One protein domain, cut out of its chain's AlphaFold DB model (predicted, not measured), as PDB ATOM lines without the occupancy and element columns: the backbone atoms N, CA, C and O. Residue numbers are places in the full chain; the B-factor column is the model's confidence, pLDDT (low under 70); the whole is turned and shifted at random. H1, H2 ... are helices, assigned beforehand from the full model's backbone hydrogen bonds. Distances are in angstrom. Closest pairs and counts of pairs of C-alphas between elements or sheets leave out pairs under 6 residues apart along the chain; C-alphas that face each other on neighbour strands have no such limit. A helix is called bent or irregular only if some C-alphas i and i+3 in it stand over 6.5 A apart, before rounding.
ATOM      1  N   ARG A 177     143.246 176.986 162.203       57.22
ATOM      2  CA  ARG A 177     143.965 176.818 160.917       57.22
ATOM      3  C   ARG A 177     145.413 176.352 161.080       57.22
ATOM      4  O   ARG A 177     145.946 175.677 160.204       57.22
ATOM      5  N   ILE A 178     146.043 176.681 162.204       51.56
ATOM      6  CA  ILE A 178     147.392 176.224 162.555       51.56
ATOM      7  C   ILE A 178     147.493 174.690 162.628       51.56
ATOM      8  O   ILE A 178     148.428 174.156 162.029       51.56
ATOM      9  N   PRO A 179     146.556 173.951 163.261       53.62
ATOM     10  CA  PRO A 179     146.648 172.507 163.364       53.62
ATOM     11  C   PRO A 179     146.726 171.863 161.990       53.62
ATOM     12  O   PRO A 179     147.591 171.046 161.780       53.62
ATOM     13  N   THR A 180     145.948 172.253 160.990       57.00
ATOM     14  CA  THR A 180     145.976 171.549 159.695       57.00
ATOM     15  C   THR A 180     147.296 171.717 158.924       57.00
ATOM     16  O   THR A 180     147.816 170.746 158.362       57.00
ATOM     17  N   ILE A 181     147.898 172.909 158.932       60.59
ATOM     18  CA  ILE A 181     149.147 173.178 158.192       60.59
ATOM     19  C   ILE A 181     150.373 172.685 158.971       60.59
ATOM     20  O   ILE A 181     151.259 172.050 158.393       60.59
ATOM     21  N   LEU A 182     150.424 172.935 160.283       58.19
ATOM     22  CA  LEU A 182     151.514 172.435 161.116       58.19
ATOM     23  C   LEU A 182     151.405 170.925 161.316       58.19
ATOM     24  O   LEU A 182     152.425 170.272 161.207       58.19
ATOM     25  N   TRP A 183     150.223 170.331 161.491       57.75
ATOM     26  CA  TRP A 183     150.072 168.877 161.651       57.75
ATOM     27  C   TRP A 183     150.476 168.113 160.395       57.75
ATOM     28  O   TRP A 183     151.115 167.082 160.521       57.75
ATOM     29  N   SER A 184     150.211 168.618 159.186       59.56
ATOM     30  CA  SER A 184     150.668 167.937 157.961       59.56
ATOM     31  C   SER A 184     152.198 167.944 157.819       59.56
ATOM     32  O   SER A 184     152.796 166.900 157.553       59.56
ATOM     33  N   LYS A 185     152.865 169.079 158.074       69.88
ATOM     34  CA  LYS A 185     154.338 169.178 158.014       69.88
ATOM     35  C   LYS A 185     155.031 168.523 159.216       69.88
ATOM     36  O   LYS A 185     156.065 167.874 159.056       69.88
ATOM     37  N   LEU A 186     154.443 168.638 160.405       71.19
ATOM     38  CA  LEU A 186     154.906 168.012 161.642       71.19
ATOM     39  C   LEU A 186     154.718 166.496 161.583       71.19
ATOM     40  O   LEU A 186     155.615 165.789 162.015       71.19
ATOM     41  N   LEU A 187     153.630 165.978 161.000       64.19
ATOM     42  CA  LEU A 187     153.463 164.541 160.764       64.19
ATOM     43  C   LEU A 187     154.549 164.008 159.836       64.19
ATOM     44  O   LEU A 187     155.103 162.959 160.132       64.19
ATOM     45  N   ILE A 188     154.916 164.721 158.767       71.00
ATOM     46  CA  ILE A 188     156.021 164.297 157.888       71.00
ATOM     47  C   ILE A 188     157.348 164.278 158.658       71.00
ATOM     48  O   ILE A 188     158.081 163.291 158.599       71.00
ATOM     49  N   LEU A 189     157.650 165.328 159.427       70.12
ATOM     50  CA  LEU A 189     158.863 165.383 160.248       70.12
ATOM     51  C   LEU A 189     158.874 164.315 161.349       70.12
ATOM     52  O   LEU A 189     159.904 163.679 161.563       70.12
ATOM     53  N   LEU A 190     157.734 164.063 161.996       68.69
ATOM     54  CA  LEU A 190     157.559 163.002 162.982       68.69
ATOM     55  C   LEU A 190     157.714 161.633 162.327       68.69
ATOM     56  O   LEU A 190     158.447 160.814 162.860       68.69
ATOM     57  N   VAL A 191     157.119 161.380 161.162       72.88
ATOM     58  CA  VAL A 191     157.285 160.122 160.418       72.88
ATOM     59  C   VAL A 191     158.749 159.910 160.043       72.88
ATOM     60  O   VAL A 191     159.281 158.824 160.258       72.88
ATOM     61  N   LEU A 192     159.452 160.939 159.558       71.00
ATOM     62  CA  LEU A 192     160.882 160.850 159.251       71.00
ATOM     63  C   LEU A 192     161.720 160.594 160.511       71.00
ATOM     64  O   LEU A 192     162.621 159.750 160.494       71.00
ATOM     65  N   PHE A 193     161.407 161.270 161.613       73.19
ATOM     66  CA  PHE A 193     162.080 161.102 162.896       73.19
ATOM     67  C   PHE A 193     161.847 159.704 163.488       73.19
ATOM     68  O   PHE A 193     162.807 158.992 163.794       73.19
ATOM     69  N   TRP A 194     160.592 159.256 163.543       70.00
ATOM     70  CA  TRP A 194     160.206 157.915 163.969       70.00
ATOM     71  C   TRP A 194     160.780 156.846 163.045       70.00
ATOM     72  O   TRP A 194     161.246 155.834 163.548       70.00
ATOM     73  N   SER A 195     160.878 157.066 161.730       72.81
ATOM     74  CA  SER A 195     161.526 156.110 160.819       72.81
ATOM     75  C   SER A 195     163.011 155.912 161.147       72.81
ATOM     76  O   SER A 195     163.514 154.788 161.102       72.81
ATOM     77  N   ARG A 196     163.721 156.982 161.538       77.31
ATOM     78  CA  ARG A 196     165.127 156.915 161.964       77.31
ATOM     79  C   ARG A 196     165.265 156.208 163.310       77.31
ATOM     80  O   ARG A 196     166.184 155.405 163.473       77.31
ATOM     81  N   ILE A 197     164.348 156.467 164.242       72.50
ATOM     82  CA  ILE A 197     164.300 155.780 165.537       72.50
ATOM     83  C   ILE A 197     163.989 154.296 165.343       72.50
ATOM     84  O   ILE A 197     164.749 153.465 165.824       72.50
ATOM     85  N   ILE A 198     162.948 153.949 164.587       72.81
ATOM     86  CA  ILE A 198     162.550 152.566 164.298       72.81
ATOM     87  C   ILE A 198     163.686 151.822 163.598       72.81
ATOM     88  O   ILE A 198     164.001 150.711 164.004       72.81
ATOM     89  N   LYS A 199     164.378 152.430 162.623       79.50
ATOM     90  CA  LYS A 199     165.568 151.819 162.002       79.50
ATOM     91  C   LYS A 199     166.673 151.533 163.021       79.50
ATOM     92  O   LYS A 199     167.236 150.441 163.008       79.50
ATOM     93  N   LYS A 200     166.973 152.483 163.916       78.12
ATOM     94  CA  LYS A 200     167.962 152.278 164.989       78.12
ATOM     95  C   LYS A 200     167.525 151.192 165.972       78.12
ATOM     96  O   LYS A 200     168.343 150.353 166.329       78.12
ATOM     97  N   LEU A 201     166.253 151.179 166.369       72.94
ATOM     98  CA  LEU A 201     165.681 150.173 167.264       72.94
ATOM     99  C   LEU A 201     165.675 148.786 166.627       72.94
ATOM    100  O   LEU A 201     166.025 147.822 167.292       72.94
ATOM    101  N   PHE A 202     165.340 148.683 165.344       75.56
ATOM    102  CA  PHE A 202     165.341 147.428 164.599       75.56
ATOM    103  C   PHE A 202     166.758 146.873 164.447       75.56
ATOM    104  O   PHE A 202     166.997 145.704 164.733       75.56
ATOM    105  N   HIS A 203     167.725 147.725 164.091       79.94
ATOM    106  CA  HIS A 203     169.134 147.338 164.038       79.94
ATOM    107  C   HIS A 203     169.652 146.893 165.415       79.94
ATOM    108  O   HIS A 203     170.309 145.863 165.536       79.94
ATOM    109  N   TRP A 204     169.297 147.625 166.473       81.88
ATOM    110  CA  TRP A 204     169.640 147.262 167.847       81.88
ATOM    111  C   TRP A 204     168.971 145.953 168.301       81.88
ATOM    112  O   TRP A 204     169.623 145.131 168.944       81.88
ATOM    113  N   ALA A 205     167.707 145.721 167.939       72.69
ATOM    114  CA  ALA A 205     166.969 144.501 168.255       72.69
ATOM    115  C   ALA A 205     167.543 143.283 167.523       72.69
ATOM    116  O   ALA A 205     167.698 142.238 168.142       72.69
ATOM    117  N   ILE A 206     167.929 143.424 166.249       78.94
ATOM    118  CA  ILE A 206     168.649 142.383 165.503       78.94
ATOM    119  C   ILE A 206     169.977 142.066 166.190       78.94
ATOM    120  O   ILE A 206     170.252 140.904 166.470       78.94
ATOM    121  N   ASN A 207     170.774 143.083 166.528       79.88
ATOM    122  CA  ASN A 207     172.058 142.875 167.200       79.88
ATOM    123  C   ASN A 207     171.879 142.231 168.582       79.88
ATOM    124  O   ASN A 207     172.670 141.373 168.969       79.88
ATOM    125  N   SER A 208     170.810 142.588 169.295       73.31
ATOM    126  CA  SER A 208     170.451 141.972 170.572       73.31
ATOM    127  C   SER A 208     169.992 140.528 170.384       73.31
ATOM    128  O   SER A 208     170.459 139.655 171.097       73.31
ATOM    129  N   LEU A 209     169.150 140.223 169.395       71.00
ATOM    130  CA  LEU A 209     168.738 138.851 169.075       71.00
ATOM    131  C   LEU A 209     169.929 137.980 168.666       71.00
ATOM    132  O   LEU A 209     170.024 136.842 169.113       71.00
ATOM    133  N   ILE A 210     170.870 138.520 167.890       79.19
ATOM    134  CA  ILE A 210     172.130 137.849 167.544       79.19
ATOM    135  C   ILE A 210     172.968 137.615 168.808       79.19
ATOM    136  O   ILE A 210     173.474 136.510 169.008       79.19
ATOM    137  N   SER A 211     173.090 138.609 169.699       76.00
ATOM    138  CA  SER A 211     173.821 138.433 170.959       76.00
ATOM    139  C   SER A 211     173.150 137.405 171.868       76.00
ATOM    140  O   SER A 211     173.842 136.633 172.524       76.00
ATOM    141  N   LEU A 212     171.816 137.372 171.891       67.88
ATOM    142  CA  LEU A 212     171.024 136.420 172.659       67.88
ATOM    143  C   LEU A 212     171.117 135.011 172.088       67.88
ATOM    144  O   LEU A 212     171.296 134.085 172.861       67.88
ATOM    145  N   TYR A 213     171.071 134.833 170.768       73.75
ATOM    146  CA  TYR A 213     171.303 133.546 170.111       73.75
ATOM    147  C   TYR A 213     172.706 133.008 170.431       73.75
ATOM    148  O   TYR A 213     172.866 131.856 170.842       73.75
ATOM    149  N   ASN A 214     173.717 133.879 170.357       75.00
ATOM    150  CA  ASN A 214     175.089 133.545 170.735       75.00
ATOM    151  C   ASN A 214     175.234 133.255 172.243       75.00
ATOM    152  O   ASN A 214     176.035 132.401 172.619       75.00
ATOM    153  N   GLN A 215     174.444 133.899 173.109       65.88
ATOM    154  CA  GLN A 215     174.375 133.586 174.543       65.88
ATOM    155  C   GLN A 215     173.559 132.331 174.852       65.88
ATOM    156  O   GLN A 215     173.891 131.632 175.795       65.88
ATOM    157  N   HIS A 216     172.525 131.991 174.087       61.38
ATOM    158  CA  HIS A 216     171.717 130.788 174.310       61.38
ATOM    159  C   HIS A 216     172.506 129.517 173.969       61.38
ATOM    160  O   HIS A 216     172.316 128.474 174.595       61.38
ATOM    161  N   LYS A 217     173.466 129.637 173.039       62.62
ATOM    162  CA  LYS A 217     174.541 128.659 172.821       62.62
ATOM    163  C   LYS A 217     175.411 128.455 174.080       62.62
ATOM    164  O   LYS A 217     175.952 127.373 174.271       62.62
ATOM    165  N   ASN A 218     175.453 129.448 174.972       59.31
ATOM    166  CA  ASN A 218     176.157 129.471 176.256       59.31
ATOM    167  C   ASN A 218     175.166 129.586 177.442       59.31
ATOM    168  O   ASN A 218     175.147 130.601 178.130       59.31
ATOM    169  N   ARG A 219     174.307 128.570 177.644       61.50
ATOM    170  CA  ARG A 219     173.384 128.353 178.795       61.50
ATOM    171  C   ARG A 219     173.280 129.517 179.809       61.50
ATOM    172  O   ARG A 219     173.941 129.497 180.845       61.50
ATOM    173  N   LEU A 220     172.406 130.490 179.555       60.84
ATOM    174  CA  LEU A 220     172.099 131.574 180.500       60.84
ATOM    175  C   LEU A 220     170.626 131.582 180.926       60.84
ATOM    176  O   LEU A 220     169.754 131.069 180.227       60.84
ATOM    177  N   ASN A 221     170.381 132.142 182.113       78.38
ATOM    178  CA  ASN A 221     169.148 132.021 182.894       78.38
ATOM    179  C   ASN A 221     168.038 132.970 182.360       78.38
ATOM    180  O   ASN A 221     168.282 134.174 182.241       78.38
ATOM    181  N   PRO A 222     166.807 132.499 182.064       75.38
ATOM    182  CA  PRO A 222     165.743 133.291 181.417       75.38
ATOM    183  C   PRO A 222     165.318 134.568 182.164       75.38
ATOM    184  O   PRO A 222     164.858 135.529 181.549       75.38
ATOM    185  N   ILE A 223     165.505 134.621 183.483       75.62
ATOM    186  CA  ILE A 223     165.160 135.793 184.303       75.62
ATOM    187  C   ILE A 223     166.069 136.994 183.983       75.62
ATOM    188  O   ILE A 223     165.617 138.141 183.989       75.62
ATOM    189  N   GLU A 224     167.343 136.754 183.663       76.81
ATOM    190  CA  GLU A 224     168.274 137.829 183.291       76.81
ATOM    191  C   GLU A 224     167.941 138.429 181.923       76.81
ATOM    192  O   GLU A 224     168.097 139.637 181.720       76.81
ATOM    193  N   LEU A 225     167.421 137.604 181.009       73.38
ATOM    194  CA  LEU A 225     166.952 138.044 179.695       73.38
ATOM    195  C   LEU A 225     165.768 139.000 179.822       73.38
ATOM    196  O   LEU A 225     165.793 140.083 179.235       73.38
ATOM    197  N   LEU A 226     164.775 138.642 180.641       77.06
ATOM    198  CA  LEU A 226     163.600 139.477 180.880       77.06
ATOM    199  C   LEU A 226     163.992 140.831 181.489       77.06
ATOM    200  O   LEU A 226     163.549 141.875 181.010       77.06
ATOM    201  N   LYS A 227     164.876 140.832 182.499       78.06
ATOM    202  CA  LYS A 227     165.367 142.070 183.123       78.06
ATOM    203  C   LYS A 227     166.045 142.985 182.101       78.06
ATOM    204  O   LYS A 227     165.715 144.167 182.043       78.06
ATOM    205  N   LYS A 228     166.947 142.457 181.264       78.62
ATOM    206  CA  LYS A 228     167.621 143.250 180.217       78.62
ATOM    207  C   LYS A 228     166.640 143.844 179.206       78.62
ATOM    208  O   LYS A 228     166.806 144.996 178.807       78.62
ATOM    209  N   LEU A 229     165.612 143.088 178.826       76.44
ATOM    210  CA  LEU A 229     164.574 143.546 177.903       76.44
ATOM    211  C   LEU A 229     163.760 144.706 178.490       76.44
ATOM    212  O   LEU A 229     163.604 145.738 177.839       76.44
ATOM    213  N   VAL A 230     163.315 144.570 179.743       79.88
ATOM    214  CA  VAL A 230     162.558 145.615 180.452       79.88
ATOM    215  C   VAL A 230     163.395 146.884 180.626       79.88
ATOM    216  O   VAL A 230     162.919 147.977 180.327       79.88
ATOM    217  N   PHE A 231     164.658 146.757 181.046       76.31
ATOM    218  CA  PHE A 231     165.547 147.912 181.199       76.31
ATOM    219  C   PHE A 231     165.824 148.621 179.871       76.31
ATOM    220  O   PHE A 231     165.859 149.851 179.844       76.31
ATOM    221  N   SER A 232     165.974 147.882 178.771       77.38
ATOM    222  CA  SER A 232     166.155 148.500 177.456       77.38
ATOM    223  C   SER A 232     164.900 149.238 176.982       77.38
ATOM    224  O   SER A 232     164.986 150.376 176.522       77.38
ATOM    225  N   LEU A 233     163.716 148.644 177.166       71.69
ATOM    226  CA  LEU A 233     162.446 149.292 176.827       71.69
ATOM    227  C   LEU A 233     162.236 150.585 177.622       71.69
ATOM    228  O   LEU A 233     161.923 151.621 177.035       71.69
ATOM    229  N   LEU A 234     162.481 150.556 178.934       74.00
ATOM    230  CA  LEU A 234     162.422 151.756 179.769       74.00
ATOM    231  C   LEU A 234     163.436 152.810 179.310       74.00
ATOM    232  O   LEU A 234     163.097 153.986 179.199       74.00
ATOM    233  N   PHE A 235     164.662 152.404 178.977       74.31
ATOM    234  CA  PHE A 235     165.687 153.322 178.486       74.31
ATOM    235  C   PHE A 235     165.244 154.058 177.210       74.31
ATOM    236  O   PHE A 235     165.433 155.271 177.101       74.31
ATOM    237  N   ILE A 236     164.595 153.358 176.278       70.19
ATOM    238  CA  ILE A 236     164.078 153.935 175.028       70.19
ATOM    239  C   ILE A 236     162.983 154.970 175.315       70.19
ATOM    240  O   ILE A 236     163.055 156.088 174.802       70.19
ATOM    241  N   ILE A 237     162.018 154.632 176.175       66.12
ATOM    242  CA  ILE A 237     160.901 155.518 176.539       66.12
ATOM    243  C   ILE A 237     161.414 156.818 177.180       66.12
ATOM    244  O   ILE A 237     160.923 157.900 176.864       66.12
ATOM    245  N   PHE A 238     162.447 156.741 178.026       73.62
ATOM    246  CA  PHE A 238     162.989 157.904 178.740       73.62
ATOM    247  C   PHE A 238     164.096 158.672 177.995       73.62
ATOM    248  O   PHE A 238     164.559 159.710 178.477       73.62
ATOM    249  N   THR A 239     164.519 158.221 176.811       70.06
ATOM    250  CA  THR A 239     165.594 158.875 176.041       70.06
ATOM    251  C   THR A 239     165.289 160.341 175.668       70.06
ATOM    252  O   THR A 239     166.179 161.172 175.857       70.06
ATOM    253  N   PRO A 240     164.074 160.729 175.216       60.94
ATOM    254  CA  PRO A 240     163.776 162.126 174.877       60.94
ATOM    255  C   PRO A 240     163.918 163.062 176.082       60.94
ATOM    256  O   PRO A 240     164.546 164.115 175.997       60.94
ATOM    257  N   PHE A 241     163.412 162.626 177.236       63.19
ATOM    258  CA  PHE A 241     163.485 163.378 178.486       63.19
ATOM    259  C   PHE A 241     164.934 163.555 178.952       63.19
ATOM    260  O   PHE A 241     165.335 164.626 179.403       63.19
ATOM    261  N   ARG A 242     165.757 162.515 178.779       69.25
ATOM    262  CA  ARG A 242     167.188 162.550 179.095       69.25
ATOM    263  C   ARG A 242     167.968 163.491 178.175       69.25
ATOM    264  O   ARG A 242     168.861 164.181 178.658       69.25
ATOM    265  N   VAL A 243     167.636 163.545 176.884       63.53
ATOM    266  CA  VAL A 243     168.259 164.473 175.922       63.53
ATOM    267  C   VAL A 243     167.930 165.925 176.275       63.53
ATOM    268  O   VAL A 243     168.840 166.749 176.296       63.53
ATOM    269  N   ILE A 244     166.676 166.221 176.626       60.09
ATOM    270  CA  ILE A 244     166.256 167.564 177.065       60.09
ATOM    271  C   ILE A 244     166.958 167.949 178.373       60.09
ATOM    272  O   ILE A 244     167.490 169.049 178.490       60.09
ATOM    273  N   ARG A 245     167.021 167.027 179.343       68.31
ATOM    274  CA  ARG A 245     167.660 167.284 180.641       68.31
ATOM    275  C   ARG A 245     169.165 167.524 180.526       68.31
ATOM    276  O   ARG A 245     169.702 168.378 181.224       68.31
ATOM    277  N   ASN A 246     169.851 166.749 179.686       66.31
ATOM    278  CA  ASN A 246     171.308 166.806 179.585       66.31
ATOM    279  C   ASN A 246     171.799 167.925 178.659       66.31
ATOM    280  O   ASN A 246     172.905 168.413 178.859       66.31
ATOM    281  N   ASN A 247     170.986 168.366 177.697       68.25
ATOM    282  CA  ASN A 247     171.342 169.450 176.786       68.25
ATOM    283  C   ASN A 247     170.478 170.682 177.065       68.25
ATOM    284  O   ASN A 247     169.593 171.021 176.277       68.25
TER     285      ASN A 247
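AT A GLANCE: This is residues 177 to 247 of the 336 residues of an uncharacterized protein of Clostridiaceae bacterium BRH_c20a (UniProt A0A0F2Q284). A long helix, H1, runs the length of a rod, and a shorter helix, H2, folds back near it after a tight turn, making a narrow, loosely closed U with unequal arms. The first part of H1, residues 178 to 196, stands free, and the last part of H2 turns at a kink. The printed part has 71 residues with two named helices and no named strand, class all helix; it is extended, with a radius of gyration of the C-alphas of 17.5 A and spans of 59 by 24 by 19 A.

IN THESE COORDINATES: H1, residues 178 to 216, is 52.9 A long and begins with C-alpha 178 at (147.392, 176.224, 162.555). It has a kink of 30 degrees near residue 185. H2, residues 222 to 246, is 34.0 A long and ends with C-alpha 246 at (171.308, 166.806, 179.585). It has a kink of 55 degrees near residue 240 and is irregular: C-alphas 237 and 240 are 7.4 A apart.

HOW THE PARTS SIT: H1 and H2 are near each other, with 6 pairs of C-alphas within 10 A and the closest at 8.3 A. Every O i to N i+4 pair of H1 is within hydrogen-bond range; in H2, 19 of 21 are.

THE WHOLE: The C-alphas of Arg 177 and Arg 219, the two farthest apart, are 59.4 A apart. The printed part has no cut, and the link from H1 to H2 is tight. The mean pLDDT of the printed part is 70.2, and 27 residues are under 70, among them 177 to 185 and 240 to 247.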